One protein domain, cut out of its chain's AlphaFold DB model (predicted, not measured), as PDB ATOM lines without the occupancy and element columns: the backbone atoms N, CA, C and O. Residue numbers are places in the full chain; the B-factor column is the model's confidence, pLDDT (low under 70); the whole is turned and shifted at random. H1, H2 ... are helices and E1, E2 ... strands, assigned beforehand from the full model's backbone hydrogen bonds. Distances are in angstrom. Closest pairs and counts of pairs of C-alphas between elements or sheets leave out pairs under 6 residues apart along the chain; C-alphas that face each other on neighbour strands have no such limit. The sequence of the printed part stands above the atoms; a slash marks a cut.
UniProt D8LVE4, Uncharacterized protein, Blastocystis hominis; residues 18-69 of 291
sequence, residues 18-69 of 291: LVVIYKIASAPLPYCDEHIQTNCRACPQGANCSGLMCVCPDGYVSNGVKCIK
ATOM      1  N   LEU A  18     -24.388-170.048  38.357       91.25
ATOM      2  CA  LEU A  18     -25.197-168.923  37.885       91.25
ATOM      3  C   LEU A  18     -24.606-168.278  36.619       91.25
ATOM      4  O   LEU A  18     -25.335-168.002  35.667       91.25
ATOM      5  N   VAL A  19     -23.286-168.072  36.582       89.31
ATOM      6  CA  VAL A  19     -22.586-167.507  35.417       89.31
ATOM      7  C   VAL A  19     -22.686-168.439  34.209       89.31
ATOM      8  O   VAL A  19     -22.924-167.966  33.097       89.31
ATOM      9  N   VAL A  20     -22.555-169.752  34.408       89.69
ATOM     10  CA  VAL A  20     -22.692-170.741  33.327       89.69
ATOM     11  C   VAL A  20     -24.117-170.746  32.768       89.69
ATOM     12  O   VAL A  20     -24.286-170.662  31.553       89.69
ATOM     13  N   ILE A  21     -25.140-170.757  33.628       87.94
ATOM     14  CA  ILE A  21     -26.546-170.683  33.199       87.94
ATOM     15  C   ILE A  21     -26.802-169.388  32.425       87.94
ATOM     16  O   ILE A  21     -27.407-169.422  31.355       87.94
ATOM     17  N   TYR A  22     -26.293-168.255  32.914       87.81
ATOM     18  CA  TYR A  22     -26.430-166.974  32.227       87.81
ATOM     19  C   TYR A  22     -25.775-166.990  30.841       87.81
ATOM     20  O   TYR A  22     -26.360-166.490  29.883       87.81
ATOM     21  N   LYS A  23     -24.589-167.594  30.696       81.19
ATOM     22  CA  LYS A  23     -23.902-167.723  29.400       81.19
ATOM     23  C   LYS A  23     -24.652-168.616  28.412       81.19
ATOM     24  O   LYS A  23     -24.686-168.286  27.234       81.19
ATOM     25  N   ILE A  24     -25.281-169.692  28.885       79.81
ATOM     26  CA  ILE A  24     -26.110-170.566  28.043       79.81
ATOM     27  C   ILE A  24     -27.400-169.842  27.629       79.81
ATOM     28  O   ILE A  24     -27.771-169.874  26.462       79.81
ATOM     29  N   ALA A  25     -28.050-169.131  28.556       76.38
ATOM     30  CA  ALA A  25     -29.285-168.392  28.282       76.38
ATOM     31  C   ALA A  25     -29.078-167.152  27.389       76.38
ATOM     32  O   ALA A  25     -30.006-166.727  26.707       76.38
ATOM     33  N   SER A  26     -27.875-166.569  27.394       76.88
ATOM     34  CA  SER A  26     -27.503-165.414  26.559       76.88
ATOM     35  C   SER A  26     -26.808-165.798  25.251       76.88
ATOM     36  O   SER A  26     -26.403-164.909  24.498       76.88
ATOM     37  N   ALA A  27     -26.669-167.095  24.955       72.38
ATOM     38  CA  ALA A  27     -26.152-167.533  23.671       72.38
ATOM     39  C   ALA A  27     -27.101-167.056  22.553       72.38
ATOM     40  O   ALA A  27     -28.314-167.269  22.646       72.38
ATOM     41  N   PRO A  28     -26.587-166.381  21.512       68.12
ATOM     42  CA  PRO A  28     -27.423-165.926  20.413       68.12
ATOM     43  C   PRO A  28     -28.070-167.132  19.724       68.12
ATOM     44  O   PRO A  28     -27.396-168.117  19.423       68.12
ATOM     45  N   LEU A  29     -29.379-167.044  19.476       77.25
ATOM     46  CA  LEU A  29     -30.109-168.060  18.718       77.25
ATOM     47  C   LEU A  29     -29.496-168.191  17.311       77.25
ATOM     48  O   LEU A  29     -29.235-167.159  16.680       77.25
ATOM     49  N   PRO A  30     -29.283-169.420  16.806       80.56
ATOM     50  CA  PRO A  30     -28.794-169.630  15.449       80.56
ATOM     51  C   PRO A  30     -29.816-169.117  14.427       80.56
ATOM     52  O   PRO A  30     -31.014-169.065  14.702       80.56
ATOM     53  N   TYR A  31     -29.356-168.731  13.244       83.19
ATOM     54  CA  TYR A  31     -30.205-168.454  12.096       83.19
ATOM     55  C   TYR A  31     -30.832-169.741  11.559       83.19
ATOM     56  O   TYR A  31     -30.229-170.811  11.617       83.19
ATOM     57  N   CYS A  32     -32.053-169.627  11.045       81.12
ATOM     58  CA  CYS A  32     -32.727-170.740  10.395       81.12
ATOM     59  C   CYS A  32     -32.027-171.067   9.072       81.12
ATOM     60  O   CYS A  32     -31.775-170.160   8.271       81.12
ATOM     61  N   ASP A  33     -31.751-172.348   8.843       78.69
ATOM     62  CA  ASP A  33     -31.217-172.888   7.592       78.69
ATOM     63  C   ASP A  33     -31.945-174.192   7.213       78.69
ATOM     64  O   ASP A  33     -32.948-174.560   7.830       78.69
ATOM     65  N   GLU A  34     -31.475-174.887   6.176       74.19
ATOM     66  CA  GLU A  34     -32.091-176.139   5.713       74.19
ATOM     67  C   GLU A  34     -32.082-177.255   6.774       74.19
ATOM     68  O   GLU A  34     -32.918-178.160   6.726       74.19
ATOM     69  N   HIS A  35     -31.178-177.181   7.753       76.75
ATOM     70  CA  HIS A  35     -30.993-178.176   8.805       76.75
ATOM     71  C   HIS A  35     -31.596-177.746  10.155       76.75
ATOM     72  O   HIS A  35     -31.927-178.604  10.977       76.75
ATOM     73  N   ILE A  36     -31.785-176.445  10.388       74.25
ATOM     74  CA  ILE A  36     -32.292-175.859  11.635       74.25
ATOM     75  C   ILE A  36     -33.574-175.072  11.341       74.25
ATOM     76  O   ILE A  36     -33.538-173.903  10.963       74.25
ATOM     77  N   GLN A  37     -34.724-175.718  11.555       71.50
ATOM     78  CA  GLN A  37     -36.046-175.142  11.262       71.50
ATOM     79  C   GLN A  37     -36.815-174.646  12.500       71.50
ATOM     80  O   GLN A  37     -37.811-173.939  12.361       71.50
ATOM     81  N   THR A  38     -36.391-175.001  13.719       77.06
ATOM     82  CA  THR A  38     -37.079-174.640  14.974       77.06
ATOM     83  C   THR A  38     -36.128-173.943  15.953       77.06
ATOM     84  O   THR A  38     -34.929-174.208  15.952       77.06
ATOM     85  N   ASN A  39     -36.652-173.028  16.785       78.75
ATOM     86  CA  ASN A  39     -35.874-172.209  17.737       78.75
ATOM     87  C   ASN A  39     -34.679-171.474  17.102       78.75
ATOM     88  O   ASN A  39     -33.566-171.475  17.626       78.75
ATOM     89  N   CYS A  40     -34.931-170.825  15.970       78.38
ATOM     90  CA  CYS A  40     -33.929-170.111  15.197       78.38
ATOM     91  C   CYS A  40     -34.418-168.708  14.815       78.38
ATOM     92  O   CYS A  40     -35.615-168.407  14.820       78.38
ATOM     93  N   ARG A  41     -33.475-167.822  14.504       81.81
ATOM     94  CA  ARG A  41     -33.735-166.473  14.007       81.81
ATOM     95  C   ARG A  41     -33.943-166.520  12.496       81.81
ATOM     96  O   ARG A  41     -33.154-167.132  11.785       81.81
ATOM     97  N   ALA A  42     -34.961-165.833  11.986       82.25
ATOM     98  CA  ALA A  42     -35.155-165.727  10.542       82.25
ATOM     99  C   ALA A  42     -33.909-165.133   9.858       82.25
ATOM    100  O   ALA A  42     -33.329-164.156  10.347       82.25
ATOM    101  N   CYS A  43     -33.504-165.726   8.733       82.25
ATOM    102  CA  CYS A  43     -32.409-165.199   7.929       82.25
ATOM    103  C   CYS A  43     -32.832-163.856   7.299       82.25
ATOM    104  O   CYS A  43     -33.932-163.772   6.740       82.25
ATOM    105  N   PRO A  44     -32.007-162.794   7.388       83.69
ATOM    106  CA  PRO A  44     -32.302-161.522   6.741       83.69
ATOM    107  C   PRO A  44     -32.489-161.692   5.232       83.69
ATOM    108  O   PRO A  44     -31.761-162.444   4.587       83.69
ATOM    109  N   GLN A  45     -33.432-160.952   4.647       81.06
ATOM    110  CA  GLN A  45     -33.674-161.023   3.204       81.06
ATOM    111  C   GLN A  45     -32.413-160.646   2.412       81.06
ATOM    112  O   GLN A  45     -31.840-159.573   2.622       81.06
ATOM    113  N   GLY A  46     -32.011-161.536   1.499       79.19
ATOM    114  CA  GLY A  46     -30.828-161.378   0.650       79.19
ATOM    115  C   GLY A  46     -29.497-161.746   1.313       79.19
ATOM    116  O   GLY A  46     -28.466-161.578   0.672       79.19
ATOM    117  N   ALA A  47     -29.495-162.229   2.560       82.75
ATOM    118  CA  ALA A  47     -28.303-162.769   3.210       82.75
ATOM    119  C   ALA A  47     -28.140-164.266   2.922       82.75
ATOM    120  O   ALA A  47     -29.120-164.977   2.708       82.75
ATOM    121  N   ASN A  48     -26.902-164.746   2.999       85.00
ATOM    122  CA  ASN A  48     -26.594-166.167   3.037       85.00
ATOM    123  C   ASN A  48     -26.378-166.579   4.504       85.00
ATOM    124  O   ASN A  48     -25.448-166.090   5.155       85.00
ATOM    125  N   CYS A  49     -27.260-167.424   5.044       81.75
ATOM    126  CA  CYS A  49     -27.192-167.890   6.432       81.75
ATOM    127  C   CYS A  49     -26.785-169.366   6.500       81.75
ATOM    128  O   CYS A  49     -27.336-170.190   5.779       81.75
ATOM    129  N   SER A  50     -25.853-169.699   7.395       77.44
ATOM    130  CA  SER A  50     -25.492-171.082   7.740       77.44
ATOM    131  C   SER A  50     -25.378-171.204   9.260       77.44
ATOM    132  O   SER A  50     -24.414-170.718   9.858       77.44
ATOM    133  N   GLY A  51     -26.398-171.774   9.904       74.69
ATOM    134  CA  GLY A  51     -26.509-171.893  11.360       74.69
ATOM    135  C   GLY A  51     -26.178-170.606  12.131       74.69
ATOM    136  O   GLY A  51     -27.026-169.754  12.348       74.69
ATOM    137  N   LEU A  52     -24.932-170.445  12.581       73.88
ATOM    138  CA  LEU A  52     -24.492-169.307  13.402       73.88
ATOM    139  C   LEU A  52     -24.021-168.081  12.603       73.88
ATOM    140  O   LEU A  52     -23.849-167.011  13.188       73.88
ATOM    141  N   MET A  53     -23.791-168.214  11.297       73.81
ATOM    142  CA  MET A  53     -23.217-167.146  10.476       73.81
ATOM    143  C   MET A  53     -24.242-166.603   9.485       73.81
ATOM    144  O   MET A  53     -24.842-167.358   8.726       73.81
ATOM    145  N   CYS A  54     -24.411-165.283   9.475       77.31
ATOM    146  CA  CYS A  54     -25.200-164.551   8.490       77.31
ATOM    147  C   CYS A  54     -24.261-163.617   7.730       77.31
ATOM    148  O   CYS A  54     -23.680-162.707   8.326       77.31
ATOM    149  N   VAL A  55     -24.136-163.820   6.420       80.88
ATOM    150  CA  VAL A  55     -23.269-163.020   5.553       80.88
ATOM    151  C   VAL A  55     -24.135-162.323   4.511       80.88
ATOM    152  O   VAL A  55     -24.808-162.974   3.714       80.88
ATOM    153  N   CYS A  56     -24.156-160.990   4.541       82.00
ATOM    154  CA  CYS A  56     -24.753-160.207   3.463       82.00
ATOM    155  C   CYS A  56     -23.809-160.184   2.248       82.00
ATOM    156  O   CYS A  56     -22.594-160.257   2.435       82.00
ATOM    157  N   PRO A  57     -24.344-160.073   1.023       77.69
ATOM    158  CA  PRO A  57     -23.539-159.890  -0.179       77.69
ATOM    159  C   PRO A  57     -22.682-158.621  -0.088       77.69
ATOM    160  O   PRO A  57     -23.035-157.670   0.618       77.69
ATOM    161  N   ASP A  58     -21.563-158.610  -0.815       67.25
ATOM    162  CA  ASP A  58     -20.613-157.495  -0.827       67.25
ATOM    163  C   ASP A  58     -21.329-156.161  -1.101       67.25
ATOM    164  O   ASP A  58     -22.154-156.055  -2.010       67.25
ATOM    165  N   GLY A  59     -21.042-155.138  -0.290       60.94
ATOM    166  CA  GLY A  59     -21.704-153.827  -0.384       60.94
ATOM    167  C   GLY A  59     -22.910-153.630   0.549       60.94
ATOM    168  O   GLY A  59     -23.464-152.528   0.633       60.94
ATOM    169  N   TYR A  60     -23.343-154.684   1.254       71.06
ATOM    170  CA  TYR A  60     -24.550-154.666   2.079       71.06
ATOM    171  C   TYR A  60     -24.276-155.056   3.537       71.06
ATOM    172  O   TYR A  60     -23.468-155.928   3.841       71.06
ATOM    173  N   VAL A  61     -24.999-154.423   4.462       78.38
ATOM    174  CA  VAL A  61     -24.936-154.673   5.908       78.38
ATOM    175  C   VAL A  61     -26.315-155.097   6.405       78.38
ATOM    176  O   VAL A  61     -27.345-154.603   5.943       78.38
ATOM    177  N   SER A  62     -26.354-156.035   7.350       76.44
ATOM    178  CA  SER A  62     -27.612-156.513   7.924       76.44
ATOM    179  C   SER A  62     -28.189-155.492   8.902       76.44
ATOM    180  O   SER A  62     -27.560-155.165   9.904       76.44
ATOM    181  N   ASN A  63     -29.427-155.055   8.660       76.25
ATOM    182  CA  ASN A  63     -30.225-154.309   9.642       76.25
ATOM    183  C   ASN A  63     -31.120-155.255  10.477       76.25
ATOM    184  O   ASN A  63     -32.230-154.910  10.871       76.25
ATOM    185  N   GLY A  64     -30.717-156.521  10.635       71.88
ATOM    186  CA  GLY A  64     -31.462-157.547  11.376       71.88
ATOM    187  C   GLY A  64     -32.700-158.125  10.672       71.88
ATOM    188  O   GLY A  64     -33.146-159.198  11.063       71.88
ATOM    189  N   VAL A  65     -33.226-157.461   9.635       78.75
ATOM    190  CA  VAL A  65     -34.406-157.903   8.853       78.75
ATOM    191  C   VAL A  65     -34.072-158.126   7.374       78.75
ATOM    192  O   VAL A  65     -34.559-159.064   6.748       78.75
ATOM    193  N   LYS A  66     -33.216-157.278   6.802       84.06
ATOM    194  CA  LYS A  66     -32.752-157.367   5.413       84.06
ATOM    195  C   LYS A  66     -31.327-156.845   5.292       84.06
ATOM    196  O   LYS A  66     -30.898-156.035   6.120       84.06
ATOM    197  N   CYS A  67     -30.626-157.282   4.254       80.69
ATOM    198  CA  CYS A  67     -29.371-156.666   3.846       80.69
ATOM    199  C   CYS A  67     -29.675-155.317   3.183       80.69
ATOM    200  O   CYS A  67     -30.390-155.248   2.183       80.69
ATOM    201  N   ILE A  68     -29.178-154.229   3.770       78.38
ATOM    202  CA  ILE A  68     -29.296-152.874   3.224       78.38
ATOM    203  C   ILE A  68     -27.946-152.413   2.698       78.38
ATOM    204  O   ILE A  68     -26.911-152.791   3.242       78.38
ATOM    205  N   LYS A  69     -27.956-151.600   1.641       69.94
ATOM    206  CA  LYS A  69     -26.730-151.008   1.113       69.94
ATOM    207  C   LYS A  69     -26.083-150.174   2.216       69.94
ATOM    208  O   LYS A  69     -26.765-149.417   2.910       69.94
TER     209      LYS A  69
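What this domain is: This is residues 18 to 69 of the 291 residues of an uncharacterized protein of Blastocystis hominis (UniProt D8LVE4). With little regular structure, this is a body of loops and two small strand hairpins, E1 with E2 and E3 with E4, from which residues 18 to 27, with H1, stick out as an arm. The printed part has 52 residues, of which 20 are in named elements, in the order H1, E1, E2, E3, E4; the class is mixed, and both two-stranded sheets are antiparallel. It is loose, with a radius of gyration of the C-alphas of 12.9 A, and spans 41 by 22 by 14 A.

How they stand to each other: H1, residues 18 to 25, stands free, and every O i to N i+4 pair in it is within hydrogen-bond range. E1, residues 48 to 50, and E2, residues 53 to 55, form a hairpin at 169 degrees, with N 48 and O 55 2.8 A apart. E3, residues 60 to 62, and E4, residues 67 to 69, form another at 138 degrees, with N 61 and O 68 2.8 A apart. E2 and E3 are only just apart, closest 8.2 A.

Where its parts are: H1 is 10.5 A long from C-alpha 18 at (-25.197, -168.923, 37.885). E1 is 6.9 A, E2 6.4 A, E3 6.9 A and E4 6.8 A, ending at C-alpha 69 (-26.730, -151.008, 1.113).

The domain as a whole: The two C-alphas farthest apart, of Leu 18 and Gly 59, are 41.3 A apart. The printed part has no cut. The link H1 to E1 is long, 22 residues. Residues 28, 58 to 59 and 69 have pLDDT under 70.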